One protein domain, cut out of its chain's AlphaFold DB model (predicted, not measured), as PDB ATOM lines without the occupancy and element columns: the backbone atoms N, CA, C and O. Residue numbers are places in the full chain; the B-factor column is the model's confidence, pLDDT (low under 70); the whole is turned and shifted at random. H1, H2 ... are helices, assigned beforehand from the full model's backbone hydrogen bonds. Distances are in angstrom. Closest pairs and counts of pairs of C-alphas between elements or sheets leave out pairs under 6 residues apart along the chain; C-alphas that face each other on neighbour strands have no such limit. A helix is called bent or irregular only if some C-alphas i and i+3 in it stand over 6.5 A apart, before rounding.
ATOM      1  N   PRO A 362      39.396 -16.833  44.118       78.38
ATOM      2  CA  PRO A 362      40.676 -16.586  44.776       78.38
ATOM      3  C   PRO A 362      41.808 -16.352  43.755       78.38
ATOM      4  O   PRO A 362      41.715 -16.816  42.615       78.38
ATOM      5  N   PRO A 363      42.938 -15.726  44.150       77.12
ATOM      6  CA  PRO A 363      44.085 -15.493  43.257       77.12
ATOM      7  C   PRO A 363      44.719 -16.761  42.658       77.12
ATOM      8  O   PRO A 363      45.477 -16.685  41.697       77.12
ATOM      9  N   SER A 364      44.430 -17.939  43.219       73.81
ATOM     10  CA  SER A 364      44.801 -19.240  42.646       73.81
ATOM     11  C   SER A 364      43.964 -19.636  41.424       73.81
ATOM     12  O   SER A 364      44.413 -20.466  40.640       73.81
ATOM     13  N   VAL A 365      42.769 -19.059  41.261       79.31
ATOM     14  CA  VAL A 365      41.855 -19.292  40.132       79.31
ATOM     15  C   VAL A 365      41.962 -18.163  39.103       79.31
ATOM     16  O   VAL A 365      41.938 -18.444  37.906       79.31
ATOM     17  N   TYR A 366      42.130 -16.909  39.541       86.75
ATOM     18  CA  TYR A 366      42.364 -15.768  38.648       86.75
ATOM     19  C   TYR A 366      43.349 -14.747  39.235       86.75
ATOM     20  O   TYR A 366      43.048 -14.054  40.210       86.75
ATOM     21  N   ASP A 367      44.502 -14.595  38.582       85.56
ATOM     22  CA  ASP A 367      45.462 -13.521  38.834       85.56
ATOM     23  C   ASP A 367      46.035 -13.001  37.500       85.56
ATOM     24  O   ASP A 367      46.965 -13.598  36.940       85.56
ATOM     25  N   PRO A 368      45.534 -11.858  36.988       83.12
ATOM     26  CA  PRO A 368      45.996 -11.299  35.722       83.12
ATOM     27  C   PRO A 368      47.437 -10.771  35.793       83.12
ATOM     28  O   PRO A 368      48.073 -10.627  34.755       83.12
ATOM     29  N   THR A 369      47.987 -10.512  36.987       86.38
ATOM     30  CA  THR A 369      49.392 -10.083  37.139       86.38
ATOM     31  C   THR A 369      50.372 -11.240  36.954       86.38
ATOM     32  O   THR A 369      51.537 -11.021  36.620       86.38
ATOM     33  N   ARG A 370      49.890 -12.477  37.130       86.12
ATOM     34  CA  ARG A 370      50.651 -13.725  36.974       86.12
ATOM     35  C   ARG A 370      50.252 -14.524  35.731       86.12
ATOM     36  O   ARG A 370      50.831 -15.580  35.498       86.12
ATOM     37  N   GLY A 371      49.284 -14.035  34.953       87.56
ATOM     38  CA  GLY A 371      48.733 -14.736  33.789       87.56
ATOM     39  C   GLY A 371      47.939 -15.998  34.145       87.56
ATOM     40  O   GLY A 371      47.895 -16.920  33.341       87.56
ATOM     41  N   ILE A 372      47.360 -16.065  35.350       89.94
ATOM     42  CA  ILE A 372      46.585 -17.218  35.830       89.94
ATOM     43  C   ILE A 372      45.101 -16.973  35.551       89.94
ATOM     44  O   ILE A 372      44.544 -15.989  36.042       89.94
ATOM     45  N   ASP A 373      44.459 -17.880  34.816       94.88
ATOM     46  CA  ASP A 373      43.016 -17.855  34.566       94.88
ATOM     47  C   ASP A 373      42.450 -19.267  34.350       94.88
ATOM     48  O   ASP A 373      42.175 -19.706  33.232       94.88
ATOM     49  N   VAL A 374      42.255 -19.985  35.456       94.12
ATOM     50  CA  VAL A 374      41.821 -21.390  35.454       94.12
ATOM     51  C   VAL A 374      40.433 -21.561  34.821       94.12
ATOM     52  O   VAL A 374      40.152 -22.598  34.223       94.12
ATOM     53  N   VAL A 375      39.565 -20.543  34.908       95.19
ATOM     54  CA  VAL A 375      38.217 -20.573  34.310       95.19
ATOM     55  C   VAL A 375      38.299 -20.500  32.786       95.19
ATOM     56  O   VAL A 375      37.619 -21.263  32.098       95.19
ATOM     57  N   TRP A 376      39.153 -19.626  32.247       97.50
ATOM     58  CA  TRP A 376      39.390 -19.545  30.805       97.50
ATOM     59  C   TRP A 376      40.089 -20.793  30.262       97.50
ATOM     60  O   TRP A 376      39.638 -21.345  29.257       97.50
ATOM     61  N   ASP A 377      41.126 -21.286  30.944       95.69
ATOM     62  CA  ASP A 377      41.850 -22.494  30.536       95.69
ATOM     63  C   ASP A 377      40.928 -23.725  30.498       95.69
ATOM     64  O   ASP A 377      40.942 -24.489  29.524       95.69
ATOM     65  N   LEU A 378      40.065 -23.886  31.512       95.19
ATOM     66  CA  LEU A 378      39.061 -24.949  31.551       95.19
ATOM     67  C   LEU A 378      38.016 -24.786  30.440       95.19
ATOM     68  O   LEU A 378      37.733 -25.756  29.738       95.19
ATOM     69  N   MET A 379      37.487 -23.578  30.216       97.31
ATOM     70  CA  MET A 379      36.518 -23.353  29.138       97.31
ATOM     71  C   MET A 379      37.132 -23.600  27.752       97.31
ATOM     72  O   MET A 379      36.477 -24.176  26.885       97.31
ATOM     73  N   MET A 380      38.399 -23.232  27.538       97.94
ATOM     74  CA  MET A 380      39.143 -23.522  26.307       97.94
ATOM     75  C   MET A 380      39.391 -25.022  26.113       97.94
ATOM     76  O   MET A 380      39.382 -25.505  24.980       97.94
ATOM     77  N   TYR A 381      39.612 -25.780  27.189       97.69
ATOM     78  CA  TYR A 381      39.685 -27.240  27.132       97.69
ATOM     79  C   TYR A 381      38.322 -27.862  26.786       97.69
ATOM     80  O   TYR A 381      38.220 -28.597  25.802       97.69
ATOM     81  N   GLU A 382      37.268 -27.520  27.531       97.62
ATOM     82  CA  GLU A 382      35.913 -28.044  27.318       97.62
ATOM     83  C   GLU A 382      35.382 -27.683  25.914       97.62
ATOM     84  O   GLU A 382      34.867 -28.550  25.213       97.62
ATOM     85  N   ALA A 383      35.610 -26.458  25.423       97.81
ATOM     86  CA  ALA A 383      35.204 -26.042  24.076       97.81
ATOM     87  C   ALA A 383      35.918 -26.817  22.950       97.81
ATOM     88  O   ALA A 383      35.321 -27.055  21.899       97.81
ATOM     89  N   ARG A 384      37.175 -27.254  23.148       97.81
ATOM     90  CA  ARG A 384      37.863 -28.155  22.199       97.81
ATOM     91  C   ARG A 384      37.250 -29.553  22.213       97.81
ATOM     92  O   ARG A 384      37.112 -30.157  21.153       97.81
ATOM     93  N   VAL A 385      36.876 -30.058  23.390       96.62
ATOM     94  CA  VAL A 385      36.201 -31.356  23.530       96.62
ATOM     95  C   VAL A 385      34.835 -31.331  22.840       96.62
ATOM     96  O   VAL A 385      34.542 -32.238  22.063       96.62
ATOM     97  N   GLU A 386      34.037 -30.278  23.032       96.25
ATOM     98  CA  GLU A 386      32.741 -30.143  22.355       96.25
ATOM     99  C   GLU A 386      32.875 -29.933  20.840       96.25
ATOM    100  O   GLU A 386      32.113 -30.522  20.076       96.25
ATOM    101  N   ALA A 387      33.899 -29.213  20.369       96.50
ATOM    102  CA  ALA A 387      34.175 -29.090  18.933       96.50
ATOM    103  C   ALA A 387      34.512 -30.444  18.272       96.50
ATOM    104  O   ALA A 387      34.181 -30.667  17.111       96.50
ATOM    105  N   LEU A 388      35.139 -31.373  19.002       95.50
ATOM    106  CA  LEU A 388      35.376 -32.740  18.522       95.50
ATOM    107  C   LEU A 388      34.115 -33.622  18.577       95.50
ATOM    108  O   LEU A 388      34.018 -34.582  17.813       95.50
ATOM    109  N   ARG A 389      33.169 -33.320  19.477       95.75
ATOM    110  CA  ARG A 389      31.910 -34.065  19.655       95.75
ATOM    111  C   ARG A 389      30.829 -33.656  18.660       95.75
ATOM    112  O   ARG A 389      30.125 -34.533  18.169       95.75
ATOM    113  N   GLU A 390      30.717 -32.364  18.353       96.88
ATOM    114  CA  GLU A 390      29.706 -31.814  17.444       96.88
ATOM    115  C   GLU A 390      30.347 -31.020  16.285       96.88
ATOM    116  O   GLU A 390      30.489 -29.790  16.351       96.88
ATOM    117  N   PRO A 391      30.727 -31.706  15.185       95.81
ATOM    118  CA  PRO A 391      31.362 -31.092  14.023       95.81
ATOM    119  C   PRO A 391      30.585 -29.927  13.393       95.81
ATOM    120  O   PRO A 391      31.208 -29.034  12.816       95.81
ATOM    121  N   LEU A 392      29.248 -29.895  13.495       97.75
ATOM    122  CA  LEU A 392      28.439 -28.810  12.921       97.75
ATOM    123  C   LEU A 392      28.622 -27.478  13.661       97.75
ATOM    124  O   LEU A 392      28.416 -26.417  13.069       97.75
ATOM    125  N   LEU A 393      29.033 -27.515  14.934       97.31
ATOM    126  CA  LEU A 393      29.240 -26.327  15.766       97.31
ATOM    127  C   LEU A 393      30.710 -25.897  15.873       97.31
ATOM    128  O   LEU A 393      30.986 -24.863  16.480       97.31
ATOM    129  N   VAL A 394      31.653 -26.602  15.229       97.69
ATOM    130  CA  VAL A 394      33.095 -26.269  15.246       97.69
ATOM    131  C   VAL A 394      33.352 -24.811  14.878       97.69
ATOM    132  O   VAL A 394      34.062 -24.117  15.599       97.69
ATOM    133  N   SER A 395      32.752 -24.307  13.795       98.06
ATOM    134  CA  SER A 395      32.946 -22.914  13.366       98.06
ATOM    135  C   SER A 395      32.396 -21.901  14.376       98.06
ATOM    136  O   SER A 395      32.969 -20.824  14.535       98.06
ATOM    137  N   PHE A 396      31.311 -22.237  15.079       98.06
ATOM    138  CA  PHE A 396      30.718 -21.396  16.122       98.06
ATOM    139  C   PHE A 396      31.583 -21.385  17.392       98.06
ATOM    140  O   PHE A 396      31.958 -20.315  17.867       98.06
ATOM    141  N   LEU A 397      31.994 -22.559  17.879       98.12
ATOM    142  CA  LEU A 397      32.917 -22.703  19.011       98.12
ATOM    143  C   LEU A 397      34.274 -22.044  18.732       98.12
ATOM    144  O   LEU A 397      34.831 -21.364  19.593       98.12
ATOM    145  N   HIS A 398      34.792 -22.190  17.511       98.00
ATOM    146  CA  HIS A 398      36.058 -21.585  17.120       98.00
ATOM    147  C   HIS A 398      35.966 -20.061  17.048       98.00
ATOM    148  O   HIS A 398      36.803 -19.377  17.627       98.00
ATOM    149  N   SER A 399      34.948 -19.519  16.370       97.81
ATOM    150  CA  SER A 399      34.774 -18.063  16.249       97.81
ATOM    151  C   SER A 399      34.442 -17.376  17.571       97.81
ATOM    152  O   SER A 399      34.861 -16.242  17.741       97.81
ATOM    153  N   THR A 400      33.742 -18.047  18.493       98.25
ATOM    154  CA  THR A 400      33.226 -17.431  19.732       98.25
ATOM    155  C   THR A 400      34.108 -17.687  20.959       98.25
ATOM    156  O   THR A 400      34.086 -16.895  21.895       98.25
ATOM    157  N   ILE A 401      34.888 -18.776  20.978       98.44
ATOM    158  CA  ILE A 401      35.778 -19.133  22.097       98.44
ATOM    159  C   ILE A 401      37.217 -19.341  21.603       98.44
ATOM    160  O   ILE A 401      38.104 -18.580  21.973       98.44
ATOM    161  N   LEU A 402      37.474 -20.341  20.750       98.06
ATOM    162  CA  LEU A 402      38.850 -20.839  20.536       98.06
ATOM    163  C   LEU A 402      39.797 -19.858  19.819       98.06
ATOM    164  O   LEU A 402      41.012 -20.009  19.921       98.06
ATOM    165  N   ASN A 403      39.256 -18.875  19.095       97.81
ATOM    166  CA  ASN A 403      40.013 -17.834  18.392       97.81
ATOM    167  C   ASN A 403      40.306 -16.592  19.259       97.81
ATOM    168  O   ASN A 403      40.933 -15.645  18.782       97.81
ATOM    169  N   HIS A 404      39.839 -16.561  20.509       98.06
ATOM    170  CA  HIS A 404      40.007 -15.419  21.404       98.06
ATOM    171  C   HIS A 404      41.238 -15.571  22.317       98.06
ATOM    172  O   HIS A 404      41.558 -16.681  22.737       98.06
ATOM    173  N   PRO A 405      41.945 -14.474  22.653       96.31
ATOM    174  CA  PRO A 405      43.065 -14.513  23.593       96.31
ATOM    175  C   PRO A 405      42.638 -14.580  25.069       96.31
ATOM    176  O   PRO A 405      43.431 -15.021  25.895       96.31
ATOM    177  N   SER A 406      41.426 -14.130  25.419       96.56
ATOM    178  CA  SER A 406      40.926 -14.133  26.803       96.56
ATOM    179  C   SER A 406      39.401 -14.200  26.892       96.56
ATOM    180  O   SER A 406      38.693 -13.851  25.938       96.56
ATOM    181  N   LEU A 407      38.904 -14.552  28.084       97.25
ATOM    182  CA  LEU A 407      37.479 -14.603  28.417       97.25
ATOM    183  C   LEU A 407      36.749 -13.280  28.145       97.25
ATOM    184  O   LEU A 407      35.641 -13.290  27.616       97.25
ATOM    185  N   GLU A 408      37.371 -12.142  28.453       97.12
ATOM    186  CA  GLU A 408      36.811 -10.808  28.212       97.12
ATOM    187  C   GLU A 408      36.586 -10.558  26.718       97.12
ATOM    188  O   GLU A 408      35.515 -10.111  26.308       97.12
ATOM    189  N   SER A 409      37.581 -10.891  25.892       97.56
ATOM    190  CA  SER A 409      37.502 -10.696  24.442       97.56
ATOM    191  C   SER A 409      36.474 -11.621  23.779       97.56
ATOM    192  O   SER A 409      35.787 -11.201  22.846       97.56
ATOM    193  N   ALA A 410      36.329 -12.851  24.286       98.56
ATOM    194  CA  ALA A 410      35.289 -13.782  23.866       98.56
ATOM    195  C   ALA A 410      33.899 -13.259  24.260       98.56
ATOM    196  O   ALA A 410      32.979 -13.250  23.440       98.56
ATOM    197  N   LEU A 411      33.736 -12.789  25.504       98.56
ATOM    198  CA  LEU A 411      32.468 -12.262  26.012       98.56
ATOM    199  C   LEU A 411      32.009 -11.041  25.209       98.56
ATOM    200  O   LEU A 411      30.847 -10.974  24.812       98.56
ATOM    201  N   ALA A 412      32.922 -10.105  24.931       98.44
ATOM    202  CA  ALA A 412      32.635  -8.917  24.133       98.44
ATOM    203  C   ALA A 412      32.130  -9.280  22.730       98.44
ATOM    204  O   ALA A 412      31.129  -8.722  22.282       98.44
ATOM    205  N   PHE A 413      32.763 -10.249  22.061       98.56
ATOM    206  CA  PHE A 413      32.319 -10.751  20.758       98.56
ATOM    207  C   PHE A 413      30.955 -11.454  20.833       98.56
ATOM    208  O   PHE A 413      30.056 -11.166  20.040       98.56
ATOM    209  N   HIS A 414      30.764 -12.351  21.803       98.56
ATOM    210  CA  HIS A 414      29.529 -13.123  21.946       98.56
ATOM    211  C   HIS A 414      28.317 -12.241  22.264       98.56
ATOM    212  O   HIS A 414      27.301 -12.307  21.570       98.56
ATOM    213  N   LEU A 415      28.434 -11.366  23.268       98.56
ATOM    214  CA  LEU A 415      27.369 -10.432  23.637       98.56
ATOM    215  C   LEU A 415      27.075  -9.439  22.507       98.56
ATOM    216  O   LEU A 415      25.907  -9.188  22.217       98.56
ATOM    217  N   ALA A 416      28.100  -8.935  21.812       98.38
ATOM    218  CA  ALA A 416      27.903  -8.077  20.647       98.38
ATOM    219  C   ALA A 416      27.088  -8.762  19.541       98.38
ATOM    220  O   ALA A 416      26.177  -8.147  18.992       98.38
ATOM    221  N   ASN A 417      27.348 -10.041  19.252       97.69
ATOM    222  CA  ASN A 417      26.565 -10.805  18.278       97.69
ATOM    223  C   ASN A 417      25.119 -11.065  18.746       97.69
ATOM    224  O   ASN A 417      24.204 -11.053  17.925       97.69
ATOM    225  N   LYS A 418      24.888 -11.266  20.052       97.81
ATOM    226  CA  LYS A 418      23.543 -11.468  20.636       97.81
ATOM    227  C   LYS A 418      22.700 -10.185  20.712       97.81
ATOM    228  O   LYS A 418      21.474 -10.272  20.744       97.81
ATOM    229  N   LEU A 419      23.346  -9.022  20.797       97.81
ATOM    230  CA  LEU A 419      22.718  -7.713  21.036       97.81
ATOM    231  C   LEU A 419      22.766  -6.772  19.820       97.81
ATOM    232  O   LEU A 419      22.225  -5.669  19.885       97.81
ATOM    233  N   SER A 420      23.422  -7.176  18.725       97.25
ATOM    234  CA  SER A 420      23.519  -6.375  17.500       97.25
ATOM    235  C   SER A 420      22.136  -6.079  16.929       97.25
ATOM    236  O   SER A 420      21.330  -6.981  16.705       97.25
ATOM    237  N   SER A 421      21.897  -4.810  16.610       96.31
ATOM    238  CA  SER A 421      20.649  -4.333  16.015       96.31
ATOM    239  C   SER A 421      20.942  -3.356  14.867       96.31
ATOM    240  O   SER A 421      22.079  -2.902  14.722       96.31
ATOM    241  N   PRO A 422      19.940  -2.969  14.056       95.75
ATOM    242  CA  PRO A 422      20.108  -1.897  13.072       95.75
ATOM    243  C   PRO A 422      20.505  -0.544  13.688       95.75
ATOM    244  O   PRO A 422      21.061   0.295  12.990       95.75
ATOM    245  N   SER A 423      20.233  -0.331  14.983       94.94
ATOM    246  CA  SER A 423      20.574   0.900  15.709       94.94
ATOM    247  C   SER A 423      21.991   0.892  16.287       94.94
ATOM    248  O   SER A 423      22.544   1.957  16.548       94.94
ATOM    249  N   MET A 424      22.574  -0.289  16.520       95.62
ATOM    250  CA  MET A 424      23.959  -0.431  16.965       95.62
ATOM    251  C   MET A 424      24.533  -1.764  16.494       95.62
ATOM    252  O   MET A 424      24.106  -2.834  16.934       95.62
ATOM    253  N   ILE A 425      25.517  -1.684  15.602       97.00
ATOM    254  CA  ILE A 425      26.130  -2.859  14.982       97.00
ATOM    255  C   ILE A 425      27.093  -3.562  15.947       97.00
ATOM    256  O   ILE A 425      27.702  -2.932  16.815       97.00
ATOM    257  N   GLY A 426      27.284  -4.870  15.757       96.88
ATOM    258  CA  GLY A 426      28.141  -5.700  16.611       96.88
ATOM    259  C   GLY A 426      29.552  -5.142  16.855       96.88
ATOM    260  O   GLY A 426      30.052  -5.235  17.966       96.88
ATOM    261  N   THR A 427      30.190  -4.477  15.886       97.31
ATOM    262  CA  THR A 427      31.524  -3.877  16.099       97.31
ATOM    263  C   THR A 427      31.518  -2.727  17.112       97.31
ATOM    264  O   THR A 427      32.456  -2.608  17.900       97.31
ATOM    265  N   GLN A 428      30.455  -1.916  17.148       97.38
ATOM    266  CA  GLN A 428      30.282  -0.844  18.135       97.38
ATOM    267  C   GLN A 428      30.008  -1.422  19.528       97.38
ATOM    268  O   GLN A 428      30.623  -0.992  20.501       97.38
ATOM    269  N   LEU A 429      29.137  -2.436  19.617       97.75
ATOM    270  CA  LEU A 429      28.861  -3.148  20.871       97.75
ATOM    271  C   LEU A 429      30.110  -3.840  21.419       97.75
ATOM    272  O   LEU A 429      30.394  -3.726  22.604       97.75
ATOM    273  N   MET A 430      30.886  -4.510  20.565       97.75
ATOM    274  CA  MET A 430      32.114  -5.193  20.970       97.75
ATOM    275  C   MET A 430      33.122  -4.197  21.556       97.75
ATOM    276  O   MET A 430      33.644  -4.437  22.639       97.75
ATOM    277  N   SER A 431      33.328  -3.046  20.903       97.50
ATOM    278  CA  SER A 431      34.190  -1.979  21.433       97.50
ATOM    279  C   SER A 431      33.700  -1.448  22.786       97.50
ATOM    280  O   SER A 431      34.508  -1.239  23.685       97.50
ATOM    281  N   LEU A 432      32.387  -1.248  22.938       96.88
ATOM    282  CA  LEU A 432      31.760  -0.745  24.163       96.88
ATOM    283  C   LEU A 432      31.891  -1.723  25.343       96.88
ATOM    284  O   LEU A 432      32.113  -1.314  26.482       96.88
ATOM    285  N   ILE A 433      31.735  -3.020  25.074       97.75
ATOM    286  CA  ILE A 433      31.814  -4.075  26.088       97.75
ATOM    287  C   ILE A 433      33.275  -4.291  26.510       97.75
ATOM    288  O   ILE A 433      33.541  -4.401  27.708       97.75
ATOM    289  N   SER A 434      34.225  -4.261  25.566       97.06
ATOM    290  CA  SER A 434      35.662  -4.279  25.875       97.06
ATOM    291  C   SER A 434      36.081  -3.084  26.738       97.06
ATOM    292  O   SER A 434      36.706  -3.294  27.773       97.06
ATOM    293  N   GLU A 435      35.663  -1.856  26.393       95.56
ATOM    294  CA  GLU A 435      35.924  -0.639  27.188       95.56
ATOM    295  C   GLU A 435      35.475  -0.824  28.655       95.56
ATOM    296  O   GLU A 435      36.226  -0.548  29.595       95.56
ATOM    297  N   ALA A 436      34.274  -1.372  28.870       95.06
ATOM    298  CA  ALA A 436      33.746  -1.634  30.207       95.06
ATOM    299  C   ALA A 436      34.561  -2.696  30.982       95.06
ATOM    300  O   ALA A 436      34.885  -2.477  32.153       95.06
ATOM    301  N   LEU A 437      34.935  -3.809  30.338       93.19
ATOM    302  CA  LEU A 437      35.737  -4.897  30.928       93.19
ATOM    303  C   LEU A 437      37.185  -4.481  31.231       93.19
ATOM    304  O   LEU A 437      37.784  -4.950  32.204       93.19
ATOM    305  N   GLU A 438      37.759  -3.588  30.427       90.00
ATOM    306  CA  GLU A 438      39.084  -3.010  30.663       90.00
ATOM    307  C   GLU A 438      39.053  -2.039  31.851       90.00
ATOM    308  O   GLU A 438      39.889  -2.154  32.754       90.00
ATOM    309  N   SER A 439      38.040  -1.161  31.898       87.75
ATOM    310  CA  SER A 439      37.881  -0.122  32.929       87.75
ATOM    311  C   SER A 439      37.645  -0.651  34.352       87.75
ATOM    312  O   SER A 439      37.902   0.071  35.317       87.75
ATOM    313  N   SER A 440      37.172  -1.896  34.509       85.12
ATOM    314  CA  SER A 440      36.791  -2.468  35.806       85.12
ATOM    315  C   SER A 440      37.471  -3.822  36.076       85.12
ATOM    316  O   SER A 440      37.018  -4.861  35.587       85.12
ATOM    317  N   PRO A 441      38.540  -3.859  36.898       81.62
ATOM    318  CA  PRO A 441      39.168  -5.109  37.336       81.62
ATOM    319  C   PRO A 441      38.217  -6.026  38.116       81.62
ATOM    320  O   PRO A 441      38.317  -7.248  38.007       81.62
ATOM    321  N   ASP A 442      37.282  -5.443  38.870       87.00
ATOM    322  CA  ASP A 442      36.300  -6.203  39.643       87.00
ATOM    323  C   ASP A 442      35.280  -6.884  38.729       87.00
ATOM    324  O   ASP A 442      34.944  -8.038  38.972       87.00
ATOM    325  N   PHE A 443      34.874  -6.252  37.621       91.12
ATOM    326  CA  PHE A 443      33.997  -6.877  36.621       91.12
ATOM    327  C   PHE A 443      34.632  -8.153  36.039       91.12
ATOM    328  O   PHE A 443      33.980  -9.192  35.959       91.12
ATOM    329  N   ARG A 444      35.942  -8.145  35.745       92.31
ATOM    330  CA  ARG A 444      36.654  -9.358  35.293       92.31
ATOM    331  C   ARG A 444      36.631 -10.485  36.337       92.31
ATOM    332  O   ARG A 444      36.577 -11.660  35.971       92.31
ATOM    333  N   ARG A 445      36.634 -10.154  37.633       91.62
ATOM    334  CA  ARG A 445      36.475 -11.138  38.719       91.62
ATOM    335  C   ARG A 445      35.031 -11.617  38.858       91.62
ATOM    336  O   ARG A 445      34.822 -12.824  38.951       91.62
ATOM    337  N   THR A 446      34.041 -10.716  38.834       94.31
ATOM    338  CA  THR A 446      32.625 -11.106  38.954       94.31
ATOM    339  C   THR A 446      32.190 -11.992  37.799       94.31
ATOM    340  O   THR A 446      31.572 -13.009  38.059       94.31
ATOM    341  N   LEU A 447      32.621 -11.700  36.569       96.50
ATOM    342  CA  LEU A 447      32.385 -12.529  35.382       96.50
ATOM    343  C   LEU A 447      32.726 -14.011  35.624       96.50
ATOM    344  O   LEU A 447      31.932 -14.907  35.345       96.50
ATOM    345  N   ARG A 448      33.903 -14.274  36.203       96.75
ATOM    346  CA  ARG A 448      34.364 -15.632  36.533       96.75
ATOM    347  C   ARG A 448      33.583 -16.228  37.706       96.75
ATOM    348  O   ARG A 448      33.240 -17.406  37.659       96.75
ATOM    349  N   ALA A 449      33.252 -15.421  38.717       96.31
ATOM    350  CA  ALA A 449      32.410 -15.843  39.838       96.31
ATOM    351  C   ALA A 449      30.997 -16.247  39.383       96.31
ATOM    352  O   ALA A 449      30.459 -17.238  39.865       96.31
ATOM    353  N   ASP A 450      30.407 -15.491  38.459       97.94
ATOM    354  CA  ASP A 450      29.057 -15.693  37.939       97.94
ATOM    355  C   ASP A 450      29.010 -16.931  37.024       97.94
ATOM    356  O   ASP A 450      28.100 -17.750  37.142       97.94
ATOM    357  N   MET A 451      30.044 -17.166  36.202       97.12
ATOM    358  CA  MET A 451      30.188 -18.424  35.450       97.12
ATOM    359  C   MET A 451      30.284 -19.655  36.362       97.12
ATOM    360  O   MET A 451      29.583 -20.643  36.134       97.12
ATOM    361  N   LEU A 452      31.128 -19.600  37.401       96.00
ATOM    362  CA  LEU A 452      31.270 -20.692  38.372       96.00
ATOM    363  C   LEU A 452      29.982 -20.897  39.185       96.00
ATOM    364  O   LEU A 452      29.556 -22.029  39.384       96.00
ATOM    365  N   ALA A 453      29.298 -19.815  39.566       96.38
ATOM    366  CA  ALA A 453      28.013 -19.883  40.251       96.38
ATOM    367  C   ALA A 453      26.963 -20.668  39.458       96.38
ATOM    368  O   ALA A 453      26.246 -21.465  40.056       96.38
ATOM    369  N   VAL A 454      26.874 -20.484  38.138       96.56
ATOM    370  CA  VAL A 454      25.958 -21.292  37.318       96.56
ATOM    371  C   VAL A 454      26.453 -22.737  37.208       96.56
ATOM    372  O   VAL A 454      25.680 -23.663  37.446       96.56
ATOM    373  N   ARG A 455      27.751 -22.936  36.935       93.81
ATOM    374  CA  ARG A 455      28.390 -24.258  36.792       93.81
ATOM    375  C   ARG A 455      28.206 -25.170  38.007       93.81
ATOM    376  O   ARG A 455      28.021 -26.371  37.830       93.81
ATOM    377  N   ASP A 456      28.266 -24.607  39.210       92.75
ATOM    378  CA  ASP A 456      28.198 -25.358  40.467       92.75
ATOM    379  C   ASP A 456      26.758 -25.638  40.928       92.75
ATOM    380  O   ASP A 456      26.521 -26.600  41.665       92.75
ATOM    381  N   ARG A 457      25.798 -24.786  40.541       95.06
ATOM    382  CA  ARG A 457      24.434 -24.767  41.104       95.06
ATOM    383  C   ARG A 457      23.367 -25.306  40.158       95.06
ATOM    384  O   ARG A 457      22.360 -25.818  40.645       95.06
ATOM    385  N   ASP A 458      23.557 -25.186  38.844       94.88
ATOM    386  CA  ASP A 458      22.648 -25.756  37.850       94.88
ATOM    387  C   ASP A 458      23.074 -27.196  37.490       94.88
ATOM    388  O   ASP A 458      24.082 -27.388  36.806       94.88
ATOM    389  N   PRO A 459      22.313 -28.236  37.889       91.94
ATOM    390  CA  PRO A 459      22.622 -29.620  37.534       91.94
ATOM    391  C   PRO A 459      22.440 -29.933  36.038       91.94
ATOM    392  O   PRO A 459      22.833 -31.021  35.613       91.94
ATOM    393  N   ALA A 460      21.841 -29.037  35.243       92.12
ATOM    394  CA  ALA A 460      21.785 -29.147  33.787       92.12
ATOM    395  C   ALA A 460      23.041 -28.585  33.088       92.12
ATOM    396  O   ALA A 460      23.248 -28.861  31.905       92.12
ATOM    397  N   CYS A 461      23.899 -27.843  33.798       91.00
ATOM    398  CA  CYS A 461      25.138 -27.289  33.262       91.00
ATOM    399  C   CYS A 461      26.238 -28.362  33.174       91.00
ATOM    400  O   CYS A 461      26.882 -28.710  34.170       91.00
ATOM    401  N   MET A 462      26.523 -28.861  31.969       89.88
ATOM    402  CA  MET A 462      27.477 -29.958  31.769       89.88
ATOM    403  C   MET A 462      28.916 -29.476  31.541       89.88
ATOM    404  O   MET A 462      29.847 -30.204  31.905       89.88
ATOM    405  N   CYS A 463      29.109 -28.251  31.041       92.75
ATOM    406  CA  CYS A 463      30.402 -27.589  30.838       92.75
ATOM    407  C   CYS A 463      30.303 -26.044  30.912       92.75
ATOM    408  O   CYS A 463      29.218 -25.478  30.799       92.75
ATOM    409  N   LEU A 464      31.422 -25.333  31.104       95.88
ATOM    410  CA  LEU A 464      31.478 -23.860  31.074       95.88
ATOM    411  C   LEU A 464      31.030 -23.251  29.727       95.88
ATOM    412  O   LEU A 464      30.360 -22.213  29.759       95.88
ATOM    413  N   PRO A 465      31.316 -23.864  28.555       97.94
ATOM    414  CA  PRO A 465      30.717 -23.448  27.289       97.94
ATOM    415  C   PRO A 465      29.182 -23.393  27.295       97.94
ATOM    416  O   PRO A 465      28.635 -22.543  26.596       97.94
ATOM    417  N   ASP A 466      28.473 -24.207  28.091       96.69
ATOM    418  CA  ASP A 466      27.003 -24.146  28.168       96.69
ATOM    419  C   ASP A 466      26.534 -22.794  28.730       96.69
ATOM    420  O   ASP A 466      25.732 -22.084  28.107       96.69
ATOM    421  N   VAL A 467      27.119 -22.401  29.872       97.44
ATOM    422  CA  VAL A 467      26.891 -21.098  30.517       97.44
ATOM    423  C   VAL A 467      27.221 -19.971  29.553       97.44
ATOM    424  O   VAL A 467      26.401 -19.086  29.294       97.44
ATOM    425  N   PHE A 468      28.422 -20.034  28.982       98.56
ATOM    426  CA  PHE A 468      28.959 -18.969  28.163       98.56
ATOM    427  C   PHE A 468      28.175 -18.777  26.858       98.56
ATOM    428  O   PHE A 468      27.879 -17.645  26.488       98.56
ATOM    429  N   LEU A 469      27.765 -19.847  26.168       98.25
ATOM    430  CA  LEU A 469      27.160 -19.754  24.832       98.25
ATOM    431  C   LEU A 469      25.633 -19.609  24.856       98.25
ATOM    432  O   LEU A 469      25.065 -18.884  24.020       98.25
ATOM    433  N   TYR A 470      24.956 -20.261  25.808       97.88
ATOM    434  CA  TYR A 470      23.512 -20.513  25.718       97.88
ATOM    435  C   TYR A 470      22.681 -19.887  26.842       97.88
ATOM    436  O   TYR A 470      21.536 -19.501  26.592       97.88
ATOM    437  N   PHE A 471      23.221 -19.730  28.052       98.31
ATOM    438  CA  PHE A 471      22.417 -19.316  29.204       98.31
ATOM    439  C   PHE A 471      22.187 -17.798  29.252       98.31
ATOM    440  O   PHE A 471      22.964 -17.020  29.799       98.31
ATOM    441  N   LYS A 472      21.039 -17.373  28.713       98.38
ATOM    442  CA  LYS A 472      20.647 -15.956  28.598       98.38
ATOM    443  C   LYS A 472      20.587 -15.176  29.918       98.38
ATOM    444  O   LYS A 472      20.686 -13.954  29.893       98.38
ATOM    445  N   GLY A 473      20.423 -15.857  31.055       98.62
ATOM    446  CA  GLY A 473      20.484 -15.232  32.377       98.62
ATOM    447  C   GLY A 473      21.874 -14.682  32.691       98.62
ATOM    448  O   GLY A 473      21.999 -13.530  33.098       98.62
ATOM    449  N   PHE A 474      22.915 -15.460  32.388       98.75
ATOM    450  CA  PHE A 474      24.304 -15.010  32.436       98.75
ATOM    451  C   PHE A 474      24.548 -13.875  31.426       98.75
ATOM    452  O   PHE A 474      25.039 -12.816  31.806       98.75
ATOM    453  N   HIS A 475      24.097 -14.008  30.167       98.81
ATOM    454  CA  HIS A 475      24.266 -12.938  29.161       98.81
ATOM    455  C   HIS A 475      23.643 -11.605  29.588       98.81
ATOM    456  O   HIS A 475      24.240 -10.547  29.380       98.81
ATOM    457  N   ALA A 476      22.458 -11.642  30.198       98.81
ATOM    458  CA  ALA A 476      21.783 -10.456  30.707       98.81
ATOM    459  C   ALA A 476      22.494  -9.837  31.919       98.81
ATOM    460  O   ALA A 476      22.577  -8.612  31.991       98.81
ATOM    461  N   LEU A 477      23.026 -10.654  32.836       98.75
ATOM    462  CA  LEU A 477      23.789 -10.175  33.990       98.75
ATOM    463  C   LEU A 477      25.064  -9.446  33.551       98.75
ATOM    464  O   LEU A 477      25.277  -8.299  33.944       98.75
ATOM    465  N   GLU A 478      25.866 -10.051  32.675       98.62
ATOM    466  CA  GLU A 478      27.108  -9.427  32.206       98.62
ATOM    467  C   GLU A 478      26.828  -8.162  31.378       98.62
ATOM    468  O   GLU A 478      27.514  -7.148  31.523       98.62
ATOM    469  N   THR A 479      25.758  -8.159  30.575       98.69
ATOM    470  CA  THR A 479      25.330  -6.947  29.856       98.69
ATOM    471  C   THR A 479      24.824  -5.861  30.812       98.69
ATOM    472  O   THR A 479      25.086  -4.677  30.589       98.69
ATOM    473  N   HIS A 480      24.148  -6.228  31.908       98.62
ATOM    474  CA  HIS A 480      23.792  -5.280  32.969       98.62
ATOM    475  C   HIS A 480      25.039  -4.686  33.629       98.62
ATOM    476  O   HIS A 480      25.078  -3.478  33.844       98.62
ATOM    477  N   ARG A 481      26.093  -5.473  33.883       98.38
ATOM    478  CA  ARG A 481      27.366  -4.950  34.418       98.38
ATOM    479  C   ARG A 481      27.986  -3.899  33.478       98.38
ATOM    480  O   ARG A 481      28.377  -2.833  33.953       98.38
ATOM    481  N   VAL A 482      27.949  -4.112  32.156       98.25
ATOM    482  CA  VAL A 482      28.323  -3.087  31.153       98.25
ATOM    483  C   VAL A 482      27.424  -1.847  31.264       98.25
ATOM    484  O   VAL A 482      27.922  -0.723  31.369       98.25
ATOM    485  N   ALA A 483      26.099  -2.021  31.295       98.38
ATOM    486  CA  ALA A 483      25.147  -0.916  31.430       98.38
ATOM    487  C   ALA A 483      25.334  -0.131  32.745       98.38
ATOM    488  O   ALA A 483      25.190   1.092  32.754       98.38
ATOM    489  N   HIS A 484      25.717  -0.800  33.834       97.94
ATOM    490  CA  HIS A 484      26.026  -0.195  35.127       97.94
ATOM    491  C   HIS A 484      27.276   0.690  35.051       97.94
ATOM    492  O   HIS A 484      27.242   1.836  35.501       97.94
ATOM    493  N   CYS A 485      28.358   0.218  34.419       96.50
ATOM    494  CA  CYS A 485      29.558   1.027  34.164       96.50
ATOM    495  C   CYS A 485      29.229   2.290  33.344       96.50
ATOM    496  O   CYS A 485      29.669   3.394  33.679       96.50
ATOM    497  N   LEU A 486      28.383   2.157  32.319       96.94
ATOM    498  CA  LEU A 486      27.913   3.281  31.500       96.94
ATOM    499  C   LEU A 486      27.010   4.243  32.281       96.94
ATOM    500  O   LEU A 486      27.106   5.458  32.126       96.94
ATOM    501  N   TRP A 487      26.174   3.726  33.179       97.62
ATOM    502  CA  TRP A 487      25.360   4.543  34.073       97.62
ATOM    503  C   TRP A 487      26.214   5.360  35.053       97.62
ATOM    504  O   TRP A 487      25.987   6.561  35.213       97.62
ATOM    505  N   LYS A 488      27.224   4.734  35.678       95.75
ATOM    506  CA  LYS A 488      28.140   5.393  36.628       95.75
ATOM    507  C   LYS A 488      29.046   6.433  35.962       95.75
ATOM    508  O   LYS A 488      29.342   7.442  36.589       95.75
ATOM    509  N   SER A 489      29.414   6.234  34.696       95.12
ATOM    510  CA  SER A 489      30.144   7.218  33.873       95.12
ATOM    511  C   SER A 489      29.246   8.293  33.234       95.12
ATOM    512  O   SER A 489      29.717   9.102  32.441       95.12
ATOM    513  N   GLY A 490      27.947   8.330  33.556       96.69
ATOM    514  CA  GLY A 490      27.015   9.353  33.069       96.69
ATOM    515  C   GLY A 490      26.444   9.110  31.666       96.69
ATOM    516  O   GLY A 490      25.538   9.834  31.255       96.69
ATOM    517  N   ARG A 491      26.863   8.051  30.957       97.50
ATOM    518  CA  ARG A 491      26.370   7.631  29.624       97.50
ATOM    519  C   ARG A 491      24.970   6.981  29.706       97.50
ATOM    520  O   ARG A 491      24.719   5.913  29.147       97.50
ATOM    521  N   ARG A 492      24.025   7.630  30.406       97.56
ATOM    522  CA  ARG A 492      22.702   7.088  30.791       97.56
ATOM    523  C   ARG A 492      21.826   6.658  29.615       97.56
ATOM    524  O   ARG A 492      21.160   5.633  29.710       97.56
ATOM    525  N   VAL A 493      21.842   7.402  28.505       98.06
ATOM    526  CA  VAL A 493      21.084   7.048  27.286       98.06
ATOM    527  C   VAL A 493      21.532   5.687  26.749       98.06
ATOM    528  O   VAL A 493      20.702   4.846  26.414       98.06
ATOM    529  N   LEU A 494      22.843   5.436  26.741       97.44
ATOM    530  CA  LEU A 494      23.415   4.178  26.271       97.44
ATOM    531  C   LEU A 494      23.183   3.028  27.263       97.44
ATOM    532  O   LEU A 494      22.900   1.907  26.851       97.44
ATOM    533  N   ALA A 495      23.212   3.318  28.565       98.44
ATOM    534  CA  ALA A 495      22.833   2.358  29.598       98.44
ATOM    535  C   ALA A 495      21.363   1.903  29.457       98.44
ATOM    536  O   ALA A 495      21.086   0.705  29.502       98.44
ATOM    537  N   HIS A 496      20.426   2.826  29.205       98.56
ATOM    538  CA  HIS A 496      19.026   2.484  28.914       98.56
ATOM    539  C   HIS A 496      18.841   1.777  27.565       98.56
ATOM    540  O   HIS A 496      17.985   0.900  27.453       98.56
ATOM    541  N   TYR A 497      19.642   2.110  26.547       98.38
ATOM    542  CA  TYR A 497      19.653   1.357  25.292       98.38
ATOM    543  C   TYR A 497      20.014  -0.116  25.541       98.38
ATOM    544  O   TYR A 497      19.263  -0.998  25.126       98.38
ATOM    545  N   LEU A 498      21.088  -0.391  26.293       98.44
ATOM    546  CA  LEU A 498      21.465  -1.763  26.654       98.44
ATOM    547  C   LEU A 498      20.391  -2.461  27.501       98.44
ATOM    548  O   LEU A 498      20.039  -3.590  27.177       98.44
ATOM    549  N   GLN A 499      19.806  -1.793  28.503       98.75
ATOM    550  CA  GLN A 499      18.651  -2.319  29.252       98.75
ATOM    551  C   GLN A 499      17.520  -2.754  28.303       98.75
ATOM    552  O   GLN A 499      16.984  -3.855  28.427       98.75
ATOM    553  N   SER A 500      17.177  -1.916  27.320       98.50
ATOM    554  CA  SER A 500      16.131  -2.224  26.341       98.50
ATOM    555  C   SER A 500      16.497  -3.408  25.439       98.50
ATOM    556  O   SER A 500      15.641  -4.254  25.182       98.50
ATOM    557  N   GLN A 501      17.754  -3.517  24.993       98.00
ATOM    558  CA  GLN A 501      18.216  -4.665  24.200       98.00
ATOM    559  C   GLN A 501      18.222  -5.968  25.017       98.00
ATOM    560  O   GLN A 501      17.765  -6.993  24.521       98.00
ATOM    561  N   VAL A 502      18.647  -5.934  26.285       98.31
ATOM    562  CA  VAL A 502      18.601  -7.085  27.210       98.31
ATOM    563  C   VAL A 502      17.157  -7.540  27.455       98.31
ATOM    564  O   VAL A 502      16.860  -8.734  27.363       98.31
ATOM    565  N   SER A 503      16.236  -6.595  27.656       98.38
ATOM    566  CA  SER A 503      14.803  -6.878  27.808       98.38
ATOM    567  C   SER A 503      14.203  -7.516  26.550       98.38
ATOM    568  O   SER A 503      13.482  -8.510  26.640       98.38
ATOM    569  N   GLN A 504      14.564  -7.037  25.358       97.19
ATOM    570  CA  GLN A 504      14.090  -7.603  24.089       97.19
ATOM    571  C   GLN A 504      14.691  -8.993  23.804       97.19
ATOM    572  O   GLN A 504      13.945  -9.956  23.607       97.19
ATOM    573  N   SER A 505      16.020  -9.124  23.830       97.19
ATOM    574  CA  SER A 505      16.734 -10.349  23.434       97.19
ATOM    575  C   SER A 505      16.672 -11.463  24.480       97.19
ATOM    576  O   SER A 505      16.555 -12.636  24.117       97.19
ATOM    577  N   PHE A 506      16.720 -11.128  25.774       98.44
ATOM    578  CA  PHE A 506      16.810 -12.110  26.864       98.44
ATOM    579  C   PHE A 506      15.566 -12.158  27.769       98.44
ATOM    580  O   PHE A 506      15.437 -13.081  28.578       98.44
ATOM    581  N   GLN A 507      14.607 -11.240  27.593       98.62
ATOM    582  CA  GLN A 507      13.377 -11.143  28.397       98.62
ATOM    583  C   GLN A 507      13.675 -10.957  29.892       98.62
ATOM    584  O   GLN A 507      13.019 -11.557  30.742       98.62
ATOM    585  N   ILE A 508      14.694 -10.148  30.186       98.81
ATOM    586  CA  ILE A 508      15.159  -9.771  31.523       98.81
ATOM    587  C   ILE A 508      15.233  -8.244  31.545       98.81
ATOM    588  O   ILE A 508      15.891  -7.661  30.691       98.81
TER     589      ILE A 508
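This is residues 362 to 508 of the 644 residues of the protein "Serine O-acetyltransferase" of Odontella aurita (UniProt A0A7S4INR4). Three helices, H5, H7 and H8, make a row with H7 in the middle, neighbours running opposite ways, and the hairpin of H3 and H4 crosses one face of that row. A second hairpin, H1 and H2, extends the layer of H3 and H4, and the short H6 is wedged between H1 and H5. The turn of the H1-H2 hairpin sticks out at residues 388 to 393, of which 391 to 393 belong to H2. The printed part has 147 residues with eight named helices, H1 to H8 in chain order, and no named strand; its class is all helix. It is compact and rounded, with a radius of gyration of the C-alphas of 15.0 A and spans of 42 by 36 by 28 A.

The longest helices have 17 residues each: H7, residues 472 to 488, is 24.0 A long, and H5, residues 441 to 457, is 24.9 A long. H7 begins at C-alpha 472, at (20.647, -15.956, 28.598). H8 is residues 492 to 506, 20.5 A, ending at C-alpha 506, at (16.810, -12.110, 26.864). H3 is residues 407 to 419, 17.9 A, and H4 residues 426 to 439, 19.8 A. H6 is residues 464 to 470, 10.2 A. H1, residues 374 to 389, is 22.5 A long and begins at C-alpha 374, at (41.821, -21.390, 35.454). H2, residues 391 to 402, 14.3 A, is irregular: C-alphas 392 and 395 are 7.4 A apart.

H7 is the hub, touching four helices. H7 and H8 form a helical hairpin at a shallow tilt of 6 degrees; their closest C-alphas, of Ala 483 and Ala 495, are 4.4 A apart. With residues 474 to 481 alone, H7 touches H5, opposite ways at a shallow tilt of 21 degrees; the closest C-alphas, of Leu 447 and Glu 478, are 6.9 A apart. H4 touches H7 at a steep tilt of 67 degrees, only just short of about perpendicular, with the C-alphas of Ala 436 and Val 482 closest at 5.7 A. H6 and H7 only just touch, with 3 pairs of C-alphas within 8 A, and only at the corner; Val 467 and Phe 474 have the closest C-alphas, 6.9 A apart. H3 and H4 form a helical hairpin at a steep tilt of 39 degrees, closest at the C-alphas of Ala 416 and Gly 426, 4.7 A. H3 touches H8 about perpendicular, at 77 degrees, with the C-alphas of Leu 419 and Gln 501 closest at 6.3 A. H2 touches H3 with residues 400 to 401 alone; the closest C-alphas, of Ile 401 and Ala 410, are 5.7 A apart. H1 and H2 are also a helical hairpin, and H1 and H8 are apart. In H1, H3, H4, H6, H7 and H8 every O i to N i+4 pair is within hydrogen-bond range; in H2 it is 6 of 8 and in H5 12 of 13.

The two C-alphas farthest apart, of Arg 389 and Gly 490, are 45.7 A apart. The printed part has no cut and no long link. Residues 362 to 373 hold no named element. The mean pLDDT of the printed part is 95.5, and no printed residue is under 70.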